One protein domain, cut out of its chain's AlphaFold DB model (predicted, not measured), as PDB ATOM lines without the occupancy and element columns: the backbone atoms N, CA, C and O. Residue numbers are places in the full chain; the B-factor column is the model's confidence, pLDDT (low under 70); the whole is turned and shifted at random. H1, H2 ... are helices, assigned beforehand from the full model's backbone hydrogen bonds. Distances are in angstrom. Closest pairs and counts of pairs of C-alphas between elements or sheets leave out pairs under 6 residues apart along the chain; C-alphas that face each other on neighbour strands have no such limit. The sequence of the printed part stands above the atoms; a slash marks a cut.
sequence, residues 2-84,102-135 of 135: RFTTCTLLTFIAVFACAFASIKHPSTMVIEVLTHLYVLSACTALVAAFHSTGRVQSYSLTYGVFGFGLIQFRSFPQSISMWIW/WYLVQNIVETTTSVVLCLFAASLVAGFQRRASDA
ATOM      1  N   ARG A   2     -31.231 -26.786   3.141       57.66
ATOM      2  CA  ARG A   2     -32.291 -27.814   2.999       57.66
ATOM      3  C   ARG A   2     -32.690 -28.504   4.315       57.66
ATOM      4  O   ARG A   2     -33.869 -28.545   4.626       57.66
ATOM      5  N   PHE A   3     -31.717 -28.946   5.122       59.19
ATOM      6  CA  PHE A   3     -31.982 -29.565   6.433       59.19
ATOM      7  C   PHE A   3     -32.760 -28.638   7.375       59.19
ATOM      8  O   PHE A   3     -33.731 -29.048   7.987       59.19
ATOM      9  N   THR A   4     -32.380 -27.363   7.419       63.31
ATOM     10  CA  THR A   4     -32.996 -26.343   8.273       63.31
ATOM     11  C   THR A   4     -34.448 -26.069   7.872       63.31
ATOM     12  O   THR A   4     -35.307 -25.935   8.737       63.31
ATOM     13  N   THR A   5     -34.743 -26.045   6.567       71.19
ATOM     14  CA  THR A   5     -36.110 -25.899   6.043       71.19
ATOM     15  C   THR A   5     -36.963 -27.137   6.321       71.19
ATOM     16  O   THR A   5     -38.097 -26.990   6.761       71.19
ATOM     17  N   CYS A   6     -36.428 -28.348   6.120       70.38
ATOM     18  CA  CYS A   6     -37.139 -29.587   6.453       70.38
ATOM     19  C   CYS A   6     -37.487 -29.639   7.942       70.38
ATOM     20  O   CYS A   6     -38.631 -29.897   8.287       70.38
ATOM     21  N   THR A   7     -36.535 -29.314   8.821       68.69
ATOM     22  CA  THR A   7     -36.783 -29.272  10.263       68.69
ATOM     23  C   THR A   7     -37.841 -28.229  10.636       68.69
ATOM     24  O   THR A   7     -38.701 -28.519  11.461       68.69
ATOM     25  N   LEU A   8     -37.837 -27.049  10.001       70.25
ATOM     26  CA  LEU A   8     -38.871 -26.024  10.191       70.25
ATOM     27  C   LEU A   8     -40.265 -26.521   9.772       70.25
ATOM     28  O   LEU A   8     -41.233 -26.321  10.499       70.25
ATOM     29  N   LEU A   9     -40.371 -27.192   8.622       75.62
ATOM     30  CA  LEU A   9     -41.630 -27.783   8.165       75.62
ATOM     31  C   LEU A   9     -42.119 -28.866   9.131       75.62
ATOM     32  O   LEU A   9     -43.304 -28.899   9.450       75.62
ATOM     33  N   THR A  10     -41.211 -29.696   9.653       76.56
ATOM     34  CA  THR A  10     -41.542 -30.687  10.681       76.56
ATOM     35  C   THR A  10     -42.036 -30.016  11.962       76.56
ATOM     36  O   THR A  10     -43.051 -30.444  12.499       76.56
ATOM     37  N   PHE A  11     -41.394 -28.933  12.422       73.38
ATOM     38  CA  PHE A  11     -41.879 -28.153  13.567       73.38
ATOM     39  C   PHE A  11     -43.315 -27.665  13.347       73.38
ATOM     40  O   PHE A  11     -44.178 -27.903  14.187       73.38
ATOM     41  N   ILE A  12     -43.579 -27.019  12.209       80.06
ATOM     42  CA  ILE A  12     -44.902 -26.468  11.887       80.06
ATOM     43  C   ILE A  12     -45.953 -27.582  11.822       80.06
ATOM     44  O   ILE A  12     -47.029 -27.435  12.397       80.06
ATOM     45  N   ALA A  13     -45.641 -28.702  11.165       79.31
ATOM     46  CA  ALA A  13     -46.556 -29.832  11.043       79.31
ATOM     47  C   ALA A  13     -46.886 -30.454  12.407       79.31
ATOM     48  O   ALA A  13     -48.053 -30.705  12.700       79.31
ATOM     49  N   VAL A  14     -45.880 -30.651  13.263       77.81
ATOM     50  CA  VAL A  14     -46.067 -31.199  14.613       77.81
ATOM     51  C   VAL A  14     -46.932 -30.263  15.461       77.81
ATOM     52  O   VAL A  14     -47.883 -30.727  16.087       77.81
ATOM     53  N   PHE A  15     -46.676 -28.950  15.426       76.69
ATOM     54  CA  PHE A  15     -47.523 -27.972  16.115       76.69
ATOM     55  C   PHE A  15     -48.962 -27.973  15.584       76.69
ATOM     56  O   PHE A  15     -49.898 -28.006  16.378       76.69
ATOM     57  N   ALA A  16     -49.159 -27.980  14.264       78.44
ATOM     58  CA  ALA A  16     -50.492 -27.992  13.661       78.44
ATOM     59  C   ALA A  16     -51.290 -29.246  14.059       78.44
ATOM     60  O   ALA A  16     -52.448 -29.136  14.464       78.44
ATOM     61  N   CYS A  17     -50.657 -30.423  14.015       77.75
ATOM     62  CA  CYS A  17     -51.262 -31.674  14.466       77.75
ATOM     63  C   CYS A  17     -51.601 -31.637  15.960       77.75
ATOM     64  O   CYS A  17     -52.680 -32.084  16.342       77.75
ATOM     65  N   ALA A  18     -50.725 -31.081  16.801       77.19
ATOM     66  CA  ALA A  18     -50.972 -30.955  18.235       77.19
ATOM     67  C   ALA A  18     -52.174 -30.052  18.533       77.19
ATOM     68  O   ALA A  18     -53.070 -30.459  19.265       77.19
ATOM     69  N   PHE A  19     -52.249 -28.872  17.910       75.56
ATOM     70  CA  PHE A  19     -53.391 -27.966  18.064       75.56
ATOM     71  C   PHE A  19     -54.702 -28.596  17.577       75.56
ATOM     72  O   PHE A  19     -55.717 -28.503  18.266       75.56
ATOM     73  N   ALA A  20     -54.682 -29.281  16.430       77.38
ATOM     74  CA  ALA A  20     -55.852 -30.005  15.932       77.38
ATOM     75  C   ALA A  20     -56.285 -31.130  16.892       77.38
ATOM     76  O   ALA A  20     -57.476 -31.301  17.146       77.38
ATOM     77  N   SER A  21     -55.320 -31.854  17.468       76.19
ATOM     78  CA  SER A  21     -55.570 -32.964  18.397       76.19
ATOM     79  C   SER A  21     -56.030 -32.493  19.777       76.19
ATOM     80  O   SER A  21     -56.781 -33.201  20.434       76.19
ATOM     81  N   ILE A  22     -55.624 -31.299  20.223       74.69
ATOM     82  CA  ILE A  22     -56.129 -30.690  21.465       74.69
ATOM     83  C   ILE A  22     -57.613 -30.335  21.324       74.69
ATOM     84  O   ILE A  22     -58.361 -30.481  22.284       74.69
ATOM     85  N   LYS A  23     -58.052 -29.908  20.133       71.75
ATOM     86  CA  LYS A  23     -59.464 -29.600  19.865       71.75
ATOM     87  C   LYS A  23     -60.343 -30.855  19.781       71.75
ATOM     88  O   LYS A  23     -61.516 -30.807  20.140       71.75
ATOM     89  N   HIS A  24     -59.781 -31.968  19.312       73.00
ATOM     90  CA  HIS A  24     -60.467 -33.256  19.180       73.00
ATOM     91  C   HIS A  24     -59.616 -34.379  19.795       73.00
ATOM     92  O   HIS A  24     -59.016 -35.176  19.066       73.00
ATOM     93  N   PRO A  25     -59.514 -34.424  21.133       68.06
ATOM     94  CA  PRO A  25     -58.692 -35.398  21.838       68.06
ATOM     95  C   PRO A  25     -59.222 -36.812  21.605       68.06
ATOM     96  O   PRO A  25     -60.417 -37.078  21.691       68.06
ATOM     97  N   SER A  26     -58.317 -37.739  21.308       73.50
ATOM     98  CA  SER A  26     -58.649 -39.147  21.106       73.50
ATOM     99  C   SER A  26     -57.492 -40.017  21.569       73.50
ATOM    100  O   SER A  26     -56.339 -39.771  21.204       73.50
ATOM    101  N   THR A  27     -57.798 -41.071  22.326       73.62
ATOM    102  CA  THR A  27     -56.812 -42.078  22.747       73.62
ATOM    103  C   THR A  27     -56.091 -42.687  21.550       73.62
ATOM    104  O   THR A  27     -54.868 -42.793  21.563       73.62
ATOM    105  N   MET A  28     -56.820 -42.974  20.465       78.62
ATOM    106  CA  MET A  28     -56.234 -43.498  19.229       78.62
ATOM    107  C   MET A  28     -55.217 -42.518  18.627       78.62
ATOM    108  O   MET A  28     -54.140 -42.929  18.202       78.62
ATOM    109  N   VAL A  29     -55.524 -41.216  18.617       76.69
ATOM    110  CA  VAL A  29     -54.604 -40.188  18.099       76.69
ATOM    111  C   VAL A  29     -53.331 -40.128  18.940       76.69
ATOM    112  O   VAL A  29     -52.235 -40.072  18.387       76.69
ATOM    113  N   ILE A  30     -53.446 -40.196  20.265       77.56
ATOM    114  CA  ILE A  30     -52.290 -40.160  21.172       77.56
ATOM    115  C   ILE A  30     -51.421 -41.402  21.045       77.56
ATOM    116  O   ILE A  30     -50.193 -41.284  21.010       77.56
ATOM    117  N   GLU A  31     -52.029 -42.582  20.949       79.88
ATOM    118  CA  GLU A  31     -51.293 -43.818  20.710       79.88
ATOM    119  C   GLU A  31     -50.546 -43.743  19.382       79.88
ATOM    120  O   GLU A  31     -49.342 -43.988  19.351       79.88
ATOM    121  N   VAL A  32     -51.212 -43.325  18.303       81.56
ATOM    122  CA  VAL A  32     -50.576 -43.160  16.990       81.56
ATOM    123  C   VAL A  32     -49.432 -42.145  17.054       81.56
ATOM    124  O   VAL A  32     -48.339 -42.445  16.579       81.56
ATOM    125  N   LEU A  33     -49.623 -40.982  17.686       80.44
ATOM    126  CA  LEU A  33     -48.572 -39.970  17.846       80.44
ATOM    127  C   LEU A  33     -47.377 -40.502  18.643       80.44
ATOM    128  O   LEU A  33     -46.231 -40.288  18.248       80.44
ATOM    129  N   THR A  34     -47.632 -41.234  19.728       80.56
ATOM    130  CA  THR A  34     -46.580 -41.833  20.559       80.56
ATOM    131  C   THR A  34     -45.792 -42.879  19.769       80.56
ATOM    132  O   THR A  34     -44.561 -42.855  19.777       80.56
ATOM    133  N   HIS A  35     -46.475 -43.761  19.032       83.38
ATOM    134  CA  HIS A  35     -45.824 -44.771  18.196       83.38
ATOM    135  C   HIS A  35     -45.026 -44.138  17.055       83.38
ATOM    136  O   HIS A  35     -43.887 -44.536  16.820       83.38
ATOM    137  N   LEU A  36     -45.578 -43.129  16.376       83.69
ATOM    138  CA  LEU A  36     -44.877 -42.400  15.318       83.69
ATOM    139  C   LEU A  36     -43.644 -41.674  15.856       83.69
ATOM    140  O   LEU A  36     -42.600 -41.687  15.208       83.69
ATOM    141  N   TYR A  37     -43.733 -41.085  17.049       83.50
ATOM    142  CA  TYR A  37     -42.594 -40.456  17.703       83.50
ATOM    143  C   TYR A  37     -41.481 -41.466  18.000       83.50
ATOM    144  O   TYR A  37     -40.345 -41.258  17.567       83.50
ATOM    145  N   VAL A  38     -41.805 -42.586  18.657       86.00
ATOM    146  CA  VAL A  38     -40.838 -43.655  18.958       86.00
ATOM    147  C   VAL A  38     -40.231 -44.216  17.675       86.00
ATOM    148  O   VAL A  38     -39.012 -44.338  17.573       86.00
ATOM    149  N   LEU A  39     -41.060 -44.493  16.666       86.31
ATOM    150  CA  LEU A  39     -40.604 -44.969  15.366       86.31
ATOM    151  C   LEU A  39     -39.652 -43.959  14.716       86.31
ATOM    152  O   LEU A  39     -38.598 -44.354  14.229       86.31
ATOM    153  N   SER A  40     -39.960 -42.659  14.774       86.62
ATOM    154  CA  SER A  40     -39.084 -41.610  14.242       86.62
ATOM    155  C   SER A  40     -37.726 -41.567  14.951       86.62
ATOM    156  O   SER A  40     -36.699 -41.405  14.291       86.62
ATOM    157  N   ALA A  41     -37.695 -41.767  16.274       87.62
ATOM    158  CA  ALA A  41     -36.459 -41.831  17.049       87.62
ATOM    159  C   ALA A  41     -35.635 -43.079  16.684       87.62
ATOM    160  O   ALA A  41     -34.433 -42.962  16.434       87.62
ATOM    161  N   CYS A  42     -36.276 -44.250  16.552       88.81
ATOM    162  CA  CYS A  42     -35.645 -45.473  16.040       88.81
ATOM    163  C   CYS A  42     -35.036 -45.247  14.651       88.81
ATOM    164  O   CYS A  42     -33.861 -45.534  14.425       88.81
ATOM    165  N   THR A  43     -35.823 -44.713  13.714       89.38
ATOM    166  CA  THR A  43     -35.379 -44.460  12.339       89.38
ATOM    167  C   THR A  43     -34.222 -43.468  12.304       89.38
ATOM    168  O   THR A  43     -33.292 -43.661  11.526       89.38
ATOM    169  N   ALA A  44     -34.219 -42.448  13.165       88.31
ATOM    170  CA  ALA A  44     -33.107 -41.512  13.268       88.31
ATOM    171  C   ALA A  44     -31.816 -42.186  13.762       88.31
ATOM    172  O   ALA A  44     -30.745 -41.900  13.230       88.31
ATOM    173  N   LEU A  45     -31.890 -43.130  14.707       90.44
ATOM    174  CA  LEU A  45     -30.714 -43.909  15.120       90.44
ATOM    175  C   LEU A  45     -30.194 -44.812  13.996       90.44
ATOM    176  O   LEU A  45     -28.987 -44.864  13.761       90.44
ATOM    177  N   VAL A  46     -31.087 -45.476  13.258       92.56
ATOM    178  CA  VAL A  46     -30.703 -46.277  12.083       92.56
ATOM    179  C   VAL A  46     -30.059 -45.389  11.013       92.56
ATOM    180  O   VAL A  46     -29.005 -45.720  10.472       92.56
ATOM    181  N   ALA A  47     -30.637 -44.215  10.749       87.06
ATOM    182  CA  ALA A  47     -30.064 -43.235   9.836       87.06
ATOM    183  C   ALA A  47     -28.693 -42.741  10.321       87.06
ATOM    184  O   ALA A  47     -27.789 -42.569   9.506       87.06
ATOM    185  N   ALA A  48     -28.498 -42.558  11.630       91.56
ATOM    186  CA  ALA A  48     -27.207 -42.195  12.206       91.56
ATOM    187  C   ALA A  48     -26.146 -43.286  11.994       91.56
ATOM    188  O   ALA A  48     -24.989 -42.970  11.727       91.56
ATOM    189  N   PHE A  49     -26.529 -44.562  12.069       94.19
ATOM    190  CA  PHE A  49     -25.616 -45.680  11.820       94.19
ATOM    191  C   PHE A  49     -25.136 -45.736  10.362       94.19
ATOM    192  O   PHE A  49     -23.980 -46.060  10.101       94.19
ATOM    193  N   HIS A  50     -26.000 -45.374   9.412       93.12
ATOM    194  CA  HIS A  50     -25.701 -45.412   7.976       93.12
ATOM    195  C   HIS A  50     -25.284 -44.066   7.368       93.12
ATOM    196  O   HIS A  50     -25.124 -43.964   6.151       93.12
ATOM    197  N   SER A  51     -25.110 -43.024   8.177       89.56
ATOM    198  CA  SER A  51     -24.679 -41.706   7.710       89.56
ATOM    199  C   SER A  51     -23.372 -41.286   8.368       89.56
ATOM    200  O   SER A  51     -22.910 -41.891   9.332       89.56
ATOM    201  N   THR A  52     -22.753 -40.241   7.827       86.69
ATOM    202  CA  THR A  52     -21.500 -39.684   8.342       86.69
ATOM    203  C   THR A  52     -21.598 -38.169   8.498       86.69
ATOM    204  O   THR A  52     -22.455 -37.498   7.907       86.69
ATOM    205  N   GLY A  53     -20.727 -37.613   9.342       85.81
ATOM    206  CA  GLY A  53     -20.615 -36.173   9.560       85.81
ATOM    207  C   GLY A  53     -21.891 -35.552  10.135       85.81
ATOM    208  O   GLY A  53     -22.451 -36.031  11.120       85.81
ATOM    209  N   ARG A  54     -22.373 -34.474   9.504       81.88
ATOM    210  CA  ARG A  54     -23.485 -33.660  10.031       81.88
ATOM    211  C   ARG A  54     -24.809 -34.401  10.140       81.88
ATOM    212  O   ARG A  54     -25.554 -34.180  11.090       81.88
ATOM    213  N   VAL A  55     -25.100 -35.274   9.179       83.81
ATOM    214  CA  VAL A  55     -26.345 -36.053   9.170       83.81
ATOM    215  C   VAL A  55     -26.333 -37.088  10.291       83.81
ATOM    216  O   VAL A  55     -27.340 -37.245  10.980       83.81
ATOM    217  N   GLN A  56     -25.179 -37.714  10.530       88.31
ATOM    218  CA  GLN A  56     -24.997 -38.662  11.622       88.31
ATOM    219  C   GLN A  56     -25.218 -38.003  12.976       88.31
ATOM    220  O   GLN A  56     -26.026 -38.489  13.760       88.31
ATOM    221  N   SER A  57     -24.555 -36.876  13.245       87.19
ATOM    222  CA  SER A  57     -24.687 -36.202  14.539       87.19
ATOM    223  C   SER A  57     -26.090 -35.650  14.768       87.19
ATOM    224  O   SER A  57     -26.627 -35.835  15.852       87.19
ATOM    225  N   TYR A  58     -26.725 -35.061  13.748       87.19
ATOM    226  CA  TYR A  58     -28.125 -34.630  13.839       87.19
ATOM    227  C   TYR A  58     -29.051 -35.798  14.202       87.19
ATOM    228  O   TYR A  58     -29.830 -35.709  15.150       87.19
ATOM    229  N   SER A  59     -28.945 -36.901  13.457       87.44
ATOM    230  CA  SER A  59     -29.849 -38.044  13.608       87.44
ATOM    231  C   SER A  59     -29.599 -38.790  14.920       87.44
ATOM    232  O   SER A  59     -30.550 -39.200  15.582       87.44
ATOM    233  N   LEU A  60     -28.337 -38.884  15.353       91.81
ATOM    234  CA  LEU A  60     -27.962 -39.449  16.647       91.81
ATOM    235  C   LEU A  60     -28.527 -38.610  17.795       91.81
ATOM    236  O   LEU A  60     -29.147 -39.159  18.700       91.81
ATOM    237  N   THR A  61     -28.356 -37.284  17.752       91.25
ATOM    238  CA  THR A  61     -28.893 -36.384  18.780       91.25
ATOM    239  C   THR A  61     -30.414 -36.464  18.834       91.25
ATOM    240  O   THR A  61     -30.960 -36.645  19.918       91.25
ATOM    241  N   TYR A  62     -31.098 -36.399  17.689       89.62
ATOM    242  CA  TYR A  62     -32.554 -36.538  17.659       89.62
ATOM    243  C   TYR A  62     -33.007 -37.884  18.241       89.62
ATOM    244  O   TYR A  62     -33.906 -37.909  19.072       89.62
ATOM    245  N   GLY A  63     -32.365 -38.991  17.855       87.88
ATOM    246  CA  GLY A  63     -32.709 -40.323  18.351       87.88
ATOM    247  C   GLY A  63     -32.498 -40.472  19.860       87.88
ATOM    248  O   GLY A  63     -33.409 -40.894  20.568       87.88
ATOM    249  N   VAL A  64     -31.328 -40.077  20.377       90.44
ATOM    250  CA  VAL A  64     -30.991 -40.196  21.808       90.44
ATOM    251  C   VAL A  64     -31.905 -39.331  22.676       90.44
ATOM    252  O   VAL A  64     -32.472 -39.830  23.649       90.44
ATOM    253  N   PHE A  65     -32.100 -38.055  22.320       88.00
ATOM    254  CA  PHE A  65     -33.042 -37.195  23.043       88.00
ATOM    255  C   PHE A  65     -34.486 -37.673  22.866       88.00
ATOM    256  O   PHE A  65     -35.266 -37.583  23.812       88.00
ATOM    257  N   GLY A  66     -34.807 -38.261  21.709       85.69
ATOM    258  CA  GLY A  66     -36.086 -38.895  21.409       85.69
ATOM    259  C   GLY A  66     -36.500 -39.898  22.486       85.69
ATOM    260  O   GLY A  66     -37.569 -39.793  23.093       85.69
ATOM    261  N   PHE A  67     -35.599 -40.832  22.789       84.75
ATOM    262  CA  PHE A  67     -35.798 -41.814  23.854       84.75
ATOM    263  C   PHE A  67     -35.663 -41.232  25.257       84.75
ATOM    264  O   PHE A  67     -36.398 -41.641  26.148       84.75
ATOM    265  N   GLY A  68     -34.748 -40.288  25.482       81.56
ATOM    266  CA  GLY A  68     -34.590 -39.673  26.800       81.56
ATOM    267  C   GLY A  68     -35.860 -38.939  27.236       81.56
ATOM    268  O   GLY A  68     -36.438 -39.233  28.279       81.56
ATOM    269  N   LEU A  69     -36.348 -38.021  26.403       81.19
ATOM    270  CA  LEU A  69     -37.484 -37.158  26.731       81.19
ATOM    271  C   LEU A  69     -38.831 -37.888  26.765       81.19
ATOM    272  O   LEU A  69     -39.786 -37.353  27.322       81.19
ATOM    273  N   ILE A  70     -38.930 -39.108  26.223       73.00
ATOM    274  CA  ILE A  70     -40.141 -39.921  26.399       73.00
ATOM    275  C   ILE A  70     -40.289 -40.446  27.831       73.00
ATOM    276  O   ILE A  70     -41.408 -40.734  28.242       73.00
ATOM    277  N   GLN A  71     -39.181 -40.576  28.570       68.62
ATOM    278  CA  GLN A  71     -39.159 -41.078  29.949       68.62
ATOM    279  C   GLN A  71     -39.349 -39.951  30.969       68.62
ATOM    280  O   GLN A  71     -39.980 -40.142  32.001       68.62
ATOM    281  N   PHE A  72     -38.838 -38.755  30.669       65.56
ATOM    282  CA  PHE A  72     -38.893 -37.595  31.562       65.56
ATOM    283  C   PHE A  72     -40.147 -36.735  31.358       65.56
ATOM    284  O   PHE A  72     -40.025 -35.517  31.426       65.56
ATOM    285  N   ARG A  73     -41.317 -37.325  31.060       61.88
ATOM    286  CA  ARG A  73     -42.607 -36.631  30.830       61.88
ATOM    287  C   ARG A  73     -43.017 -35.734  32.011       61.88
ATOM    288  O   ARG A  73     -43.861 -36.080  32.825       61.88
ATOM    289  N   SER A  74     -42.377 -34.580  32.111       56.16
ATOM    290  CA  SER A  74     -42.463 -33.663  33.239       56.16
ATOM    291  C   SER A  74     -42.900 -32.307  32.712       56.16
ATOM    292  O   SER A  74     -42.174 -31.319  32.832       56.16
ATOM    293  N   PHE A  75     -44.066 -32.256  32.065       68.38
ATOM    294  CA  PHE A  75     -44.694 -30.978  31.764       68.38
ATOM    295  C   PHE A  75     -45.622 -30.596  32.923       68.38
ATOM    296  O   PHE A  75     -46.380 -31.446  33.394       68.38
ATOM    297  N   PRO A  76     -45.576 -29.350  33.430       71.31
ATOM    298  CA  PRO A  76     -46.450 -28.945  34.521       71.31
ATOM    299  C   PRO A  76     -47.919 -29.097  34.121       71.31
ATOM    300  O   PRO A  76     -48.378 -28.469  33.165       71.31
ATOM    301  N   GLN A  77     -48.664 -29.898  34.884       71.50
ATOM    302  CA  GLN A  77     -50.086 -30.168  34.648       71.50
ATOM    303  C   GLN A  77     -50.909 -28.878  34.505       71.50
ATOM    304  O   GLN A  77     -51.808 -28.805  33.670       71.50
ATOM    305  N   SER A  78     -50.565 -27.842  35.276       70.75
ATOM    306  CA  SER A  78     -51.211 -26.528  35.235       70.75
ATOM    307  C   SER A  78     -51.155 -25.870  33.855       70.75
ATOM    308  O   SER A  78     -52.122 -25.231  33.449       70.75
ATOM    309  N   ILE A  79     -50.064 -26.052  33.105       73.25
ATOM    310  CA  ILE A  79     -49.927 -25.498  31.754       73.25
ATOM    311  C   ILE A  79     -50.803 -26.285  30.778       73.25
ATOM    312  O   ILE A  79     -51.525 -25.684  29.988       73.25
ATOM    313  N   SER A  80     -50.789 -27.617  30.851       74.19
ATOM    314  CA  SER A  80     -51.618 -28.472  29.989       74.19
ATOM    315  C   SER A  80     -53.113 -28.204  30.183       74.19
ATOM    316  O   SER A  80     -53.864 -28.139  29.212       74.19
ATOM    317  N   MET A  81     -53.532 -27.992  31.432       73.38
ATOM    318  CA  MET A  81     -54.914 -27.674  31.789       73.38
ATOM    319  C   MET A  81     -55.314 -26.281  31.294       73.38
ATOM    320  O   MET A  81     -56.344 -26.141  30.642       73.38
ATOM    321  N   TRP A  82     -54.451 -25.278  31.478       77.62
ATOM    322  CA  TRP A  82     -54.676 -23.942  30.925       77.62
ATOM    323  C   TRP A  82     -54.799 -23.966  29.390       77.62
ATOM    324  O   TRP A  82     -55.693 -23.328  28.834       77.62
ATOM    325  N   ILE A  83     -53.944 -24.728  28.692       74.81
ATOM    326  CA  ILE A  83     -54.023 -24.891  27.229       74.81
ATOM    327  C   ILE A  83     -55.361 -25.520  26.840       74.81
ATOM    328  O   ILE A  83     -56.032 -25.002  25.953       74.81
ATOM    329  N   TRP A  84     -55.765 -26.607  27.500       72.75
ATOM    330  CA  TRP A  84     -57.054 -27.249  27.241       72.75
ATOM    331  C   TRP A  84     -58.215 -26.269  27.387       72.75
ATOM    332  O   TRP A  84     -58.996 -26.109  26.452       72.75
ATOM    333  N   TRP A 102     -58.264 -35.640  31.194       65.38
ATOM    334  CA  TRP A 102     -57.178 -34.649  31.218       65.38
ATOM    335  C   TRP A 102     -55.772 -35.205  30.882       65.38
ATOM    336  O   TRP A 102     -54.940 -34.476  30.334       65.38
ATOM    337  N   TYR A 103     -55.508 -36.491  31.154       72.56
ATOM    338  CA  TYR A 103     -54.249 -37.160  30.802       72.56
ATOM    339  C   TYR A 103     -53.997 -37.192  29.286       72.56
ATOM    340  O   TYR A 103     -52.843 -37.227  28.857       72.56
ATOM    341  N   LEU A 104     -55.044 -37.168  28.452       74.88
ATOM    342  CA  LEU A 104     -54.903 -37.145  26.997       74.88
ATOM    343  C   LEU A 104     -54.229 -35.853  26.531       74.88
ATOM    344  O   LEU A 104     -53.252 -35.885  25.786       74.88
ATOM    345  N   VAL A 105     -54.707 -34.711  27.022       76.50
ATOM    346  CA  VAL A 105     -54.157 -33.385  26.698       76.50
ATOM    347  C   VAL A 105     -52.710 -33.293  27.112       76.50
ATOM    348  O   VAL A 105     -51.859 -32.868  26.334       76.50
ATOM    349  N   GLN A 106     -52.443 -33.713  28.348       77.56
ATOM    350  CA  GLN A 106     -51.109 -33.686  28.902       77.56
ATOM    351  C   GLN A 106     -50.161 -34.501  28.025       77.56
ATOM    352  O   GLN A 106     -49.114 -33.990  27.647       77.56
ATOM    353  N   ASN A 107     -50.567 -35.700  27.601       78.31
ATOM    354  CA  ASN A 107     -49.761 -36.527  26.710       78.31
ATOM    355  C   ASN A 107     -49.536 -35.893  25.329       78.31
ATOM    356  O   ASN A 107     -48.436 -36.018  24.787       78.31
ATOM    357  N   ILE A 108     -50.533 -35.209  24.749       80.31
ATOM    358  CA  ILE A 108     -50.372 -34.495  23.469       80.31
ATOM    359  C   ILE A 108     -49.346 -33.370  23.622       80.31
ATOM    360  O   ILE A 108     -48.419 -33.269  22.815       80.31
ATOM    361  N   VAL A 109     -49.491 -32.545  24.661       80.19
ATOM    362  CA  VAL A 109     -48.604 -31.406  24.940       80.19
ATOM    363  C   VAL A 109     -47.184 -31.886  25.243       80.19
ATOM    364  O   VAL A 109     -46.225 -31.365  24.670       80.19
ATOM    365  N   GLU A 110     -47.040 -32.913  26.078       81.44
ATOM    366  CA  GLU A 110     -45.757 -33.525  26.429       81.44
ATOM    367  C   GLU A 110     -45.053 -34.107  25.211       81.44
ATOM    368  O   GLU A 110     -43.918 -33.737  24.924       81.44
ATOM    369  N   THR A 111     -45.733 -34.971  24.454       81.69
ATOM    370  CA  THR A 111     -45.153 -35.619  23.269       81.69
ATOM    371  C   THR A 111     -44.731 -34.576  22.238       81.69
ATOM    372  O   THR A 111     -43.616 -34.631  21.716       81.69
ATOM    373  N   THR A 112     -45.583 -33.581  21.990       80.94
ATOM    374  CA  THR A 112     -45.291 -32.481  21.065       80.94
ATOM    375  C   THR A 112     -44.075 -31.680  21.513       80.94
ATOM    376  O   THR A 112     -43.171 -31.424  20.719       80.94
ATOM    377  N   THR A 113     -44.013 -31.321  22.794       80.88
ATOM    378  CA  THR A 113     -42.898 -30.537  23.329       80.88
ATOM    379  C   THR A 113     -41.594 -31.328  23.304       80.88
ATOM    380  O   THR A 113     -40.562 -30.783  22.913       80.88
ATOM    381  N   SER A 114     -41.628 -32.625  23.624       83.06
ATOM    382  CA  SER A 114     -40.460 -33.502  23.519       83.06
ATOM    383  C   SER A 114     -39.935 -33.573  22.084       83.06
ATOM    384  O   SER A 114     -38.739 -33.378  21.875       83.06
ATOM    385  N   VAL A 115     -40.805 -33.744  21.080       83.31
ATOM    386  CA  VAL A 115     -40.406 -33.711  19.657       83.31
ATOM    387  C   VAL A 115     -39.719 -32.389  19.312       83.31
ATOM    388  O   VAL A 115     -38.658 -32.382  18.685       83.31
ATOM    389  N   VAL A 116     -40.297 -31.266  19.742       84.31
ATOM    390  CA  VAL A 116     -39.763 -29.924  19.475       84.31
ATOM    391  C   VAL A 116     -38.375 -29.752  20.103       84.31
ATOM    392  O   VAL A 116     -37.441 -29.300  19.437       84.31
ATOM    393  N   LEU A 117     -38.203 -30.158  21.361       84.75
ATOM    394  CA  LEU A 117     -36.918 -30.096  22.059       84.75
ATOM    395  C   LEU A 117     -35.861 -30.989  21.394       84.75
ATOM    396  O   LEU A 117     -34.726 -30.546  21.204       84.75
ATOM    397  N   CYS A 118     -36.231 -32.199  20.960       86.19
ATOM    398  CA  CYS A 118     -35.353 -33.097  20.205       86.19
ATOM    399  C   CYS A 118     -34.886 -32.465  18.889       86.19
ATOM    400  O   CYS A 118     -33.691 -32.465  18.584       86.19
ATOM    401  N   LEU A 119     -35.812 -31.893  18.110       84.62
ATOM    402  CA  LEU A 119     -35.494 -31.213  16.852       84.62
ATOM    403  C   LEU A 119     -34.605 -29.985  17.079       84.62
ATOM    404  O   LEU A 119     -33.694 -29.735  16.285       84.62
ATOM    405  N   PHE A 120     -34.842 -29.228  18.152       86.06
ATOM    406  CA  PHE A 120     -34.029 -28.071  18.516       86.06
ATOM    407  C   PHE A 120     -32.600 -28.486  18.879       86.06
ATOM    408  O   PHE A 120     -31.647 -27.962  18.297       86.06
ATOM    409  N   ALA A 121     -32.442 -29.482  19.755       86.12
ATOM    410  CA  ALA A 121     -31.138 -30.022  20.137       86.12
ATOM    411  C   ALA A 121     -30.368 -30.557  18.918       86.12
ATOM    412  O   ALA A 121     -29.210 -30.193  18.703       86.12
ATOM    413  N   ALA A 122     -31.025 -31.350  18.065       85.88
ATOM    414  CA  ALA A 122     -30.427 -31.868  16.838       85.88
ATOM    415  C   ALA A 122     -29.983 -30.737  15.891       85.88
ATOM    416  O   ALA A 122     -28.881 -30.769  15.335       85.88
ATOM    417  N   SER A 123     -30.803 -29.690  15.755       84.06
ATOM    418  CA  SER A 123     -30.489 -28.521  14.925       84.06
ATOM    419  C   SER A 123     -29.303 -27.718  15.457       84.06
ATOM    420  O   SER A 123     -28.463 -27.285  14.666       84.06
ATOM    421  N   LEU A 124     -29.197 -27.547  16.780       85.44
ATOM    422  CA  LEU A 124     -28.046 -26.902  17.416       85.44
ATOM    423  C   LEU A 124     -26.752 -27.678  17.153       85.44
ATOM    424  O   LEU A 124     -25.758 -27.081  16.735       85.44
ATOM    425  N   VAL A 125     -26.775 -29.003  17.320       85.06
ATOM    426  CA  VAL A 125     -25.611 -29.868  17.065       85.06
ATOM    427  C   VAL A 125     -25.153 -29.764  15.609       85.06
ATOM    428  O   VAL A 125     -23.966 -29.551  15.343       85.06
ATOM    429  N   ALA A 126     -26.086 -29.818  14.657       79.12
ATOM    430  CA  ALA A 126     -25.767 -29.615  13.245       79.12
ATOM    431  C   ALA A 126     -25.212 -28.204  12.955       79.12
ATOM    432  O   ALA A 126     -24.372 -28.037  12.066       79.12
ATOM    433  N   GLY A 127     -25.655 -27.191  13.707       76.06
ATOM    434  CA  GLY A 127     -25.147 -25.821  13.635       76.06
ATOM    435  C   GLY A 127     -23.697 -25.684  14.107       76.06
ATOM    436  O   GLY A 127     -22.898 -25.033  13.429       76.06
ATOM    437  N   PHE A 128     -23.323 -26.327  15.217       79.12
ATOM    438  CA  PHE A 128     -21.954 -26.270  15.749       79.12
ATOM    439  C   PHE A 128     -20.931 -26.945  14.837       79.12
ATOM    440  O   PHE A 128     -19.856 -26.394  14.607       79.12
ATOM    441  N   GLN A 129     -21.285 -28.073  14.221       69.88
ATOM    442  CA  GLN A 129     -20.401 -28.740  13.260       69.88
ATOM    443  C   GLN A 129     -20.158 -27.938  11.981       69.88
ATOM    444  O   GLN A 129     -19.195 -28.202  11.266       69.88
ATOM    445  N   ARG A 130     -21.016 -26.961  11.666       61.94
ATOM    446  CA  ARG A 130     -20.746 -26.038  10.564       61.94
ATOM    447  C   ARG A 130     -19.617 -25.075  10.895       61.94
ATOM    448  O   ARG A 130     -18.773 -24.841  10.051       61.94
ATOM    449  N   ARG A 131     -19.563 -24.580  12.131       59.59
ATOM    450  CA  ARG A 131     -18.482 -23.688  12.569       59.59
ATOM    451  C   ARG A 131     -17.148 -24.418  12.708       59.59
ATOM    452  O   ARG A 131     -16.125 -23.834  12.399       59.59
ATOM    453  N   ALA A 132     -17.168 -25.685  13.125       59.28
ATOM    454  CA  ALA A 132     -15.954 -26.486  13.284       59.28
ATOM    455  C   ALA A 132     -15.294 -26.902  11.956       59.28
ATOM    456  O   ALA A 132     -14.103 -27.162  11.946       59.28
ATOM    457  N   SER A 133     -16.046 -26.995  10.852       55.69
ATOM    458  CA  SER A 133     -15.474 -27.290   9.526       55.69
ATOM    459  C   SER A 133     -14.948 -26.060   8.790       55.69
ATOM    460  O   SER A 133     -14.265 -26.210   7.784       55.69
ATOM    461  N   ASP A 134     -15.352 -24.871   9.235       55.03
ATOM    462  CA  ASP A 134     -15.023 -23.593   8.601       55.03
ATOM    463  C   ASP A 134     -13.842 -22.894   9.322       55.03
ATOM    464  O   ASP A 134     -13.446 -21.801   8.917       55.03
ATOM    465  N   ALA A 135     -13.306 -23.509  10.387       52.09
ATOM    466  CA  ALA A 135     -12.146 -23.082  11.173       52.09
ATOM    467  C   ALA A 135     -10.946 -23.995  10.893       52.09
ATOM    468  O   ALA A 135      -9.811 -23.470  10.890       52.09
TER     469      ALA A 135
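What this domain is: This is residues 2 to 84 and 102 to 135 of the 135 residues of an uncharacterized protein of Novipirellula galeiformis (UniProt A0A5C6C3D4). Long H5 is a rod's spine, with H1 along one side, the hairpin of H2 and H3 along another and H4 across its beginning. The printed part has 117 residues with five named helices. It is all helix and compact, radius of gyration of the C-alphas 15.2 A, spanning 49 by 24 by 23 A.

How they stand to each other: H1, residues 2 to 23, touches the hub H5, residues 102 to 133, C-alphas 22 and 105 closest, 6.2 A. H2, residues 27 to 49, H3, residues 53 to 71, and H5 form an up-and-down bundle, each running against the one before. H4, residues 77 to 84, touches H5, about perpendicular at 80 degrees, C-alphas 80 and 106 closest, 5.4 A. In H1, H2 and H4 every O i to N i+4 pair is within hydrogen-bond range.

Where its parts are: Find C-alpha 2 at (-32.291, -27.814, 2.999), where H1 begins; H5 runs 47.6 A to C-alpha 133 at (-15.474, -27.290, 9.526).

The domain as a whole: Residues 85 to 101 are not printed; C-alphas 84 and 102 are 8.4 A apart. pLDDT is under 70 in 18 residues.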